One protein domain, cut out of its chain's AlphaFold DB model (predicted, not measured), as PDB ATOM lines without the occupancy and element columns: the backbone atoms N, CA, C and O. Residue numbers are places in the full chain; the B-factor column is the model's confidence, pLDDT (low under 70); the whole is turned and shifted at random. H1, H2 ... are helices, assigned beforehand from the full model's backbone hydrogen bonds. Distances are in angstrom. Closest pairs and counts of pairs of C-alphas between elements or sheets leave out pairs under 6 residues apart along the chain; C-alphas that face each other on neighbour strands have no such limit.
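What this domain is: This is residues 2 to 61 of the 70 residues of an uncharacterized protein of Rhizobium gallicum bv. gallicum R602 (UniProt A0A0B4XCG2). The chain is drawn out into an open U with an empty middle: a helical hairpin of H1 and H2 makes one side and runs along the base, a stretch without a named element, residues 28 to 36, leads across to the short helix H3 at the far corner, and the chain then turns back into H4 and a short tail on the other side. Only H1 and H2 pack together; H3 and H4 touch no helix. The printed part has 60 residues, with four named helices in the order H1, H2, H3, H4 and no named strand, and its class is all helix. The whole is only just extended, close to loose, with a radius of gyration of the C-alphas of 15.9 A and spans of 40 by 30 by 19 A.

How they stand to each other: H1, residues 2 to 8, and H2, residues 13 to 27, form a helical hairpin across a tight link of 4 residues. They touch, and their closest C-alphas, those of Lys 3 and Ile 16, are 6.1 A apart. Their lines stand at a shallow tilt of 32 degrees, and they run opposite ways. Residues 24 to 29, of which 24 to 27 belong to H2, stand free. H3, residues 37 to 42, follows after a short link of 9 residues and is apart from both H1 and H2. Residues 39 to 44, of which 39 to 42 belong to H3, stand free as well. H4, residues 49 to 55, follows after a short link of 6 residues and is apart from H1, H2 and H3. In H1, H2, H3 and H4 every backbone O i to N i+4 pair is within hydrogen-bond range.

Where its parts are: H1 begins at C-alpha 2, at (12.485, 15.189, -15.192), and measures 10.0 A from first to last C-alpha. H2, the longest helix with 15 residues, begins at C-alpha 13 and ends at C-alpha 27, at (15.472, 23.991, -5.500), 21.5 A further on. H3 runs from Asp 37 to Thr 42. H4 runs from Val 49 to Lys 55 and ends at C-alpha 55, at (-1.439, 38.994, -18.260).

The domain as a whole: The two C-alphas farthest apart are those of Glu 4 and Gly 43, at 41.7 A, while the first and last printed C-alphas, of Met 2 and Ala 61, are 22.8 A apart. Residues 54 to 60, of which 54 and 55 belong to H4, stand free. The printed part has no cut, and no link between its helices is long. The mean pLDDT of the printed part is 92.8, that of H1 is 82, and no printed residue is under 70.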
ATOM      1  N   MET A   2      12.300  13.955 -14.398       75.00
ATOM      2  CA  MET A   2      12.485  15.189 -15.192       75.00
ATOM      3  C   MET A   2      13.353  15.001 -16.450       75.00
ATOM      4  O   MET A   2      13.056  15.580 -17.489       75.00
ATOM      5  N   LYS A   3      14.416  14.184 -16.384       78.12
ATOM      6  CA  LYS A   3      15.280  13.919 -17.550       78.12
ATOM      7  C   LYS A   3      14.525  13.179 -18.651       78.12
ATOM      8  O   LYS A   3      14.649  13.535 -19.814       78.12
ATOM      9  N   GLU A   4      13.743  12.177 -18.272       81.31
ATOM     10  CA  GLU A   4      12.965  11.336 -19.180       81.31
ATOM     11  C   GLU A   4      11.816  12.133 -19.812       81.31
ATOM     12  O   GLU A   4      11.593  12.036 -21.014       81.31
ATOM     13  N   GLN A   5      11.152  12.997 -19.033       82.94
ATOM     14  CA  GLN A   5      10.143  13.929 -19.549       82.94
ATOM     15  C   GLN A   5      10.742  14.909 -20.563       82.94
ATOM     16  O   GLN A   5      10.167  15.104 -21.625       82.94
ATOM     17  N   LEU A   6      11.912  15.489 -20.276       82.19
ATOM     18  CA  LEU A   6      12.599  16.389 -21.209       82.19
ATOM     19  C   LEU A   6      13.103  15.660 -22.465       82.19
ATOM     20  O   LEU A   6      13.092  16.236 -23.549       82.19
ATOM     21  N   ALA A   7      13.504  14.394 -22.336       83.25
ATOM     22  CA  ALA A   7      13.900  13.565 -23.472       83.25
ATOM     23  C   ALA A   7      12.730  13.299 -24.430       83.25
ATOM     24  O   ALA A   7      12.937  13.283 -25.641       83.25
ATOM     25  N   ALA A   8      11.503  13.170 -23.912       88.56
ATOM     26  CA  ALA A   8      10.302  13.000 -24.731       88.56
ATOM     27  C   ALA A   8      10.021  14.198 -25.661       88.56
ATOM     28  O   ALA A   8       9.357  14.032 -26.678       88.56
ATOM     29  N   PHE A   9      10.572  15.381 -25.364       85.31
ATOM     30  CA  PHE A   9      10.491  16.564 -26.230       85.31
ATOM     31  C   PHE A   9      11.577  16.610 -27.323       85.31
ATOM     32  O   PHE A   9      11.713  17.622 -28.004       85.31
ATOM     33  N   GLY A  10      12.375  15.547 -27.498       88.31
ATOM     34  CA  GLY A  10      13.397  15.470 -28.550       88.31
ATOM     35  C   GLY A  10      14.620  16.363 -28.311       88.31
ATOM     36  O   GLY A  10      15.351  16.688 -29.245       88.31
ATOM     37  N   MET A  11      14.850  16.782 -27.065       87.81
ATOM     38  CA  MET A  11      15.925  17.712 -26.721       87.81
ATOM     39  C   MET A  11      17.310  17.040 -26.747       87.81
ATOM     40  O   MET A  11      17.443  15.889 -26.322       87.81
ATOM     41  N   PRO A  12      18.379  17.754 -27.160       93.19
ATOM     42  CA  PRO A  12      19.736  17.225 -27.088       93.19
ATOM     43  C   PRO A  12      20.140  16.856 -25.654       93.19
ATOM     44  O   PRO A  12      19.819  17.562 -24.694       93.19
ATOM     45  N   SER A  13      20.923  15.786 -25.504       91.25
ATOM     46  CA  SER A  13      21.328  15.249 -24.193       91.25
ATOM     47  C   SER A  13      22.026  16.278 -23.293       91.25
ATOM     48  O   SER A  13      21.787  16.311 -22.083       91.25
ATOM     49  N   HIS A  14      22.845  17.161 -23.873       94.06
ATOM     50  CA  HIS A  14      23.527  18.223 -23.135       94.06
ATOM     51  C   HIS A  14      22.546  19.269 -22.581       94.06
ATOM     52  O   HIS A  14      22.714  19.711 -21.444       94.06
ATOM     53  N   VAL A  15      21.485  19.606 -23.324       93.81
ATOM     54  CA  VAL A  15      20.443  20.541 -22.870       93.81
ATOM     55  C   VAL A  15      19.667  19.939 -21.705       93.81
ATOM     56  O   VAL A  15      19.484  20.594 -20.682       93.81
ATOM     57  N   ILE A  16      19.286  18.663 -21.809       94.12
ATOM     58  CA  ILE A  16      18.605  17.948 -20.721       94.12
ATOM     59  C   ILE A  16      19.477  17.948 -19.460       94.12
ATOM     60  O   ILE A  16      18.997  18.244 -18.365       94.12
ATOM     61  N   SER A  17      20.771  17.644 -19.602       94.19
ATOM     62  CA  SER A  17      21.713  17.651 -18.479       94.19
ATOM     63  C   SER A  17      21.827  19.033 -17.822       94.19
ATOM     64  O   SER A  17      21.776  19.140 -16.593       94.19
ATOM     65  N   HIS A  18      21.918  20.090 -18.633       94.88
ATOM     66  CA  HIS A  18      21.971  21.469 -18.158       94.88
ATOM     67  C   HIS A  18      20.703  21.849 -17.384       94.88
ATOM     68  O   HIS A  18      20.792  22.226 -16.217       94.88
ATOM     69  N   VAL A  19      19.519  21.666 -17.977       94.44
ATOM     70  CA  VAL A  19      18.235  22.041 -17.359       94.44
ATOM     71  C   VAL A  19      18.004  21.297 -16.045       94.44
ATOM     72  O   VAL A  19      17.590  21.900 -15.058       94.44
ATOM     73  N   VAL A  20      18.327  20.001 -15.982       94.06
ATOM     74  CA  VAL A  20      18.201  19.236 -14.730       94.06
ATOM     75  C   VAL A  20      19.162  19.731 -13.653       94.06
ATOM     76  O   VAL A  20      18.816  19.712 -12.471       94.06
ATOM     77  N   THR A  21      20.348  20.195 -14.037       95.12
ATOM     78  CA  THR A  21      21.289  20.814 -13.096       95.12
ATOM     79  C   THR A  21      20.744  22.146 -12.585       95.12
ATOM     80  O   THR A  21      20.683  22.346 -11.373       95.12
ATOM     81  N   MET A  22      20.256  23.014 -13.476       95.69
ATOM     82  CA  MET A  22      19.653  24.300 -13.106       95.69
ATOM     83  C   MET A  22      18.449  24.115 -12.179       95.69
ATOM     84  O   MET A  22      18.360  24.779 -11.152       95.69
ATOM     85  N   ALA A  23      17.568  23.153 -12.466       93.75
ATOM     86  CA  ALA A  23      16.408  22.859 -11.626       93.75
ATOM     87  C   ALA A  23      16.793  22.426 -10.199       93.75
ATOM     88  O   ALA A  23      16.108  22.783  -9.241       93.75
ATOM     89  N   ARG A  24      17.892  21.673 -10.039       94.50
ATOM     90  CA  ARG A  24      18.428  21.320  -8.712       94.50
ATOM     91  C   ARG A  24      18.928  22.559  -7.979       94.50
ATOM     92  O   ARG A  24      18.527  22.788  -6.850       94.50
ATOM     93  N   LEU A  25      19.713  23.397  -8.651       96.00
ATOM     94  CA  LEU A  25      20.236  24.632  -8.068       96.00
ATOM     95  C   LEU A  25      19.124  25.616  -7.667       96.00
ATOM     96  O   LEU A  25      19.230  26.247  -6.620       96.00
ATOM     97  N   HIS A  26      18.052  25.724  -8.458       93.81
ATOM     98  CA  HIS A  26      16.866  26.503  -8.086       93.81
ATOM     99  C   HIS A  26      16.180  25.946  -6.835       93.81
ATOM    100  O   HIS A  26      15.837  26.719  -5.952       93.81
ATOM    101  N   ARG A  27      16.021  24.617  -6.718       93.75
ATOM    102  CA  ARG A  27      15.472  23.991  -5.500       93.75
ATOM    103  C   ARG A  27      16.344  24.248  -4.272       93.75
ATOM    104  O   ARG A  27      15.820  24.415  -3.178       93.75
ATOM    105  N   ASP A  28      17.655  24.293  -4.470       96.81
ATOM    106  CA  ASP A  28      18.628  24.582  -3.418       96.81
ATOM    107  C   ASP A  28      18.769  26.103  -3.158       96.81
ATOM    108  O   ASP A  28      19.731  26.533  -2.522       96.81
ATOM    109  N   ASN A  29      17.841  26.925  -3.677       94.75
ATOM    110  CA  ASN A  29      17.775  28.388  -3.543       94.75
ATOM    111  C   ASN A  29      19.057  29.115  -3.986       94.75
ATOM    112  O   ASN A  29      19.357  30.231  -3.566       94.75
ATOM    113  N   ARG A  30      19.853  28.503  -4.874       95.44
ATOM    114  CA  ARG A  30      21.127  29.075  -5.349       95.44
ATOM    115  C   ARG A  30      20.940  30.265  -6.290       95.44
ATOM    116  O   ARG A  30      21.923  30.945  -6.594       95.44
ATOM    117  N   TYR A  31      19.708  30.500  -6.733       90.12
ATOM    118  CA  TYR A  31      19.304  31.589  -7.620       90.12
ATOM    119  C   TYR A  31      18.348  32.584  -6.965       90.12
ATOM    120  O   TYR A  31      17.903  33.506  -7.642       90.12
ATOM    121  N   ASP A  32      18.071  32.437  -5.669       89.88
ATOM    122  CA  ASP A  32      17.223  33.363  -4.927       89.88
ATOM    123  C   ASP A  32      17.995  34.664  -4.727       89.88
ATOM    124  O   ASP A  32      18.745  34.859  -3.769       89.88
ATOM    125  N   ARG A  33      17.887  35.532  -5.727       87.25
ATOM    126  CA  ARG A  33      18.519  36.841  -5.776       87.25
ATOM    127  C   ARG A  33      17.477  37.856  -6.193       87.25
ATOM    128  O   ARG A  33      16.700  37.621  -7.113       87.25
ATOM    129  N   PHE A  34      17.512  38.996  -5.524       89.69
ATOM    130  CA  PHE A  34      16.744  40.172  -5.881       89.69
ATOM    131  C   PHE A  34      17.725  41.322  -6.097       89.69
ATOM    132  O   PHE A  34      18.651  41.494  -5.302       89.69
ATOM    133  N   SER A  35      17.544  42.077  -7.175       92.94
ATOM    134  CA  SER A  35      18.227  43.350  -7.387       92.94
ATOM    135  C   SER A  35      17.270  44.346  -8.028       92.94
ATOM    136  O   SER A  35      16.271  43.970  -8.644       92.94
ATOM    137  N   GLU A  36      17.604  45.622  -7.887       95.75
ATOM    138  CA  GLU A  36      16.867  46.740  -8.479       95.75
ATOM    139  C   GLU A  36      17.341  47.038  -9.913       95.75
ATOM    140  O   GLU A  36      16.862  47.976 -10.544       95.75
ATOM    141  N   ASP A  37      18.256  46.229 -10.465       96.25
ATOM    142  CA  ASP A  37      18.938  46.528 -11.732       96.25
ATOM    143  C   ASP A  37      17.967  46.647 -12.912       96.25
ATOM    144  O   ASP A  37      18.185  47.449 -13.815       96.25
ATOM    145  N   VAL A  38      16.875  45.875 -12.912       95.75
ATOM    146  CA  VAL A  38      15.849  45.967 -13.965       95.75
ATOM    147  C   VAL A  38      15.220  47.358 -13.972       95.75
ATOM    148  O   VAL A  38      15.110  47.972 -15.033       95.75
ATOM    149  N   GLU A  39      14.853  47.875 -12.801       97.62
ATOM    150  CA  GLU A  39      14.273  49.212 -12.676       97.62
ATOM    151  C   GLU A  39      15.322  50.288 -12.958       97.62
ATOM    152  O   GLU A  39      15.060  51.202 -13.735       97.62
ATOM    153  N   GLY A  40      16.540  50.127 -12.436       98.19
ATOM    154  CA  GLY A  40      17.646  51.047 -12.695       98.19
ATOM    155  C   GLY A  40      17.999  51.184 -14.180       98.19
ATOM    156  O   GLY A  40      18.327  52.279 -14.632       98.19
ATOM    157  N   LEU A  41      17.909  50.099 -14.958       98.06
ATOM    158  CA  LEU A  41      18.247  50.098 -16.386       98.06
ATOM    159  C   LEU A  41      17.082  50.499 -17.296       98.06
ATOM    160  O   LEU A  41      17.315  51.055 -18.368       98.06
ATOM    161  N   THR A  42      15.843  50.186 -16.914       97.88
ATOM    162  CA  THR A  42      14.677  50.363 -17.797       97.88
ATOM    163  C   THR A  42      13.747  51.497 -17.370       97.88
ATOM    164  O   THR A  42      12.909  51.918 -18.163       97.88
ATOM    165  N   GLY A  43      13.866  51.982 -16.130       97.69
ATOM    166  CA  GLY A  43      12.897  52.880 -15.496       97.69
ATOM    167  C   GLY A  43      11.545  52.219 -15.200       97.69
ATOM    168  O   GLY A  43      10.594  52.913 -14.848       97.69
ATOM    169  N   ILE A  44      11.432  50.898 -15.381       96.44
ATOM    170  CA  ILE A  44      10.207  50.121 -15.187       96.44
ATOM    171  C   ILE A  44      10.491  49.035 -14.139       96.44
ATOM    172  O   ILE A  44      11.461  48.287 -14.292       96.44
ATOM    173  N   PRO A  45       9.654  48.890 -13.095       95.12
ATOM    174  CA  PRO A  45       9.851  47.846 -12.097       95.12
ATOM    175  C   PRO A  45       9.728  46.443 -12.719       95.12
ATOM    176  O   PRO A  45       8.937  46.240 -13.652       95.12
ATOM    177  N   PRO A  46      10.472  45.442 -12.208       95.06
ATOM    178  CA  PRO A  46      10.368  44.073 -12.692       95.06
ATOM    179  C   PRO A  46       8.956  43.521 -12.468       95.06
ATOM    180  O   PRO A  46       8.374  43.656 -11.394       95.06
ATOM    181  N   MET A  47       8.414  42.848 -13.485       95.38
ATOM    182  CA  MET A  47       7.104  42.206 -13.393       95.38
ATOM    183  C   MET A  47       7.169  40.986 -12.473       95.38
ATOM    184  O   MET A  47       8.007  40.100 -12.651       95.38
ATOM    185  N   SER A  48       6.239  40.894 -11.527       94.75
ATOM    186  CA  SER A  48       6.096  39.703 -10.698       94.75
ATOM    187  C   SER A  48       5.555  38.516 -11.502       94.75
ATOM    188  O   SER A  48       4.808  38.668 -12.471       94.75
ATOM    189  N   VAL A  49       5.842  37.294 -11.040       94.56
ATOM    190  CA  VAL A  49       5.256  36.070 -11.621       94.56
ATOM    191  C   VAL A  49       3.723  36.122 -11.594       94.56
ATOM    192  O   VAL A  49       3.073  35.684 -12.541       94.56
ATOM    193  N   ARG A  50       3.133  36.696 -10.538       96.69
ATOM    194  CA  ARG A  50       1.677  36.850 -10.418       96.69
ATOM    195  C   ARG A  50       1.116  37.717 -11.541       96.69
ATOM    196  O   ARG A  50       0.170  37.301 -12.203       96.69
ATOM    197  N   GLU A  51       1.698  38.892 -11.761       97.75
ATOM    198  CA  GLU A  51       1.272  39.796 -12.835       97.75
ATOM    199  C   GLU A  51       1.482  39.161 -14.208       97.75
ATOM    200  O   GLU A  51       0.620  39.278 -15.076       97.75
ATOM    201  N   PHE A  52       2.587  38.435 -14.399       97.19
ATOM    202  CA  PHE A  52       2.844  37.715 -15.642       97.19
ATOM    203  C   PHE A  52       1.748  36.686 -15.941       97.19
ATOM    204  O   PHE A  52       1.199  36.678 -17.043       97.19
ATOM    205  N   VAL A  53       1.375  35.856 -14.962       96.94
ATOM    206  CA  VAL A  53       0.301  34.865 -15.126       96.94
ATOM    207  C   VAL A  53      -1.041  35.549 -15.397       96.94
ATOM    208  O   VAL A  53      -1.772  35.128 -16.290       96.94
ATOM    209  N   GLN A  54      -1.345  36.643 -14.693       96.69
ATOM    210  CA  GLN A  54      -2.566  37.427 -14.912       96.69
ATOM    211  C   GLN A  54      -2.628  38.063 -16.308       96.69
ATOM    212  O   GLN A  54      -3.707  38.171 -16.878       96.69
ATOM    213  N   LYS A  55      -1.492  38.466 -16.887       97.38
ATOM    214  CA  LYS A  55      -1.439  38.994 -18.260       97.38
ATOM    215  C   LYS A  55      -1.543  37.906 -19.333       97.38
ATOM    216  O   LYS A  55      -1.860  38.224 -20.472       97.38
ATOM    217  N   ASN A  56      -1.300  36.645 -18.977       96.44
ATOM    218  CA  ASN A  56      -1.228  35.515 -19.907       96.44
ATOM    219  C   ASN A  56      -2.243  34.408 -19.570       96.44
ATOM    220  O   ASN A  56      -1.968  33.228 -19.782       96.44
ATOM    221  N   THR A  57      -3.422  34.763 -19.049       95.62
ATOM    222  CA  THR A  57      -4.404  33.788 -18.533       95.62
ATOM    223  C   THR A  57      -4.768  32.687 -19.521       95.62
ATOM    224  O   THR A  57      -4.939  31.550 -19.101       95.62
ATOM    225  N   GLN A  58      -4.837  32.978 -20.823       93.81
ATOM    226  CA  GLN A  58      -5.131  31.973 -21.848       93.81
ATOM    227  C   GLN A  58      -4.069  30.863 -21.912       93.81
ATOM    228  O   GLN A  58      -4.419  29.699 -22.078       93.81
ATOM    229  N   ALA A  59      -2.788  31.201 -21.748       93.69
ATOM    230  CA  ALA A  59      -1.694  30.228 -21.766       93.69
ATOM    231  C   ALA A  59      -1.650  29.359 -20.495       93.69
ATOM    232  O   ALA A  59      -1.101  28.262 -20.518       93.69
ATOM    233  N   PHE A  60      -2.235  29.850 -19.399       93.44
ATOM    234  CA  PHE A  60      -2.314  29.164 -18.107       93.44
ATOM    235  C   PHE A  60      -3.721  28.649 -17.783       93.44
ATOM    236  O   PHE A  60      -3.970  28.192 -16.665       93.44
ATOM    237  N   ALA A  61      -4.649  28.727 -18.737       90.38
ATOM    238  CA  ALA A  61      -5.979  28.177 -18.572       90.38
ATOM    239  C   ALA A  61      -5.874  26.649 -18.413       90.38
ATOM    240  O   ALA A  61      -5.028  26.021 -19.059       90.38
TER     241      ALA A  61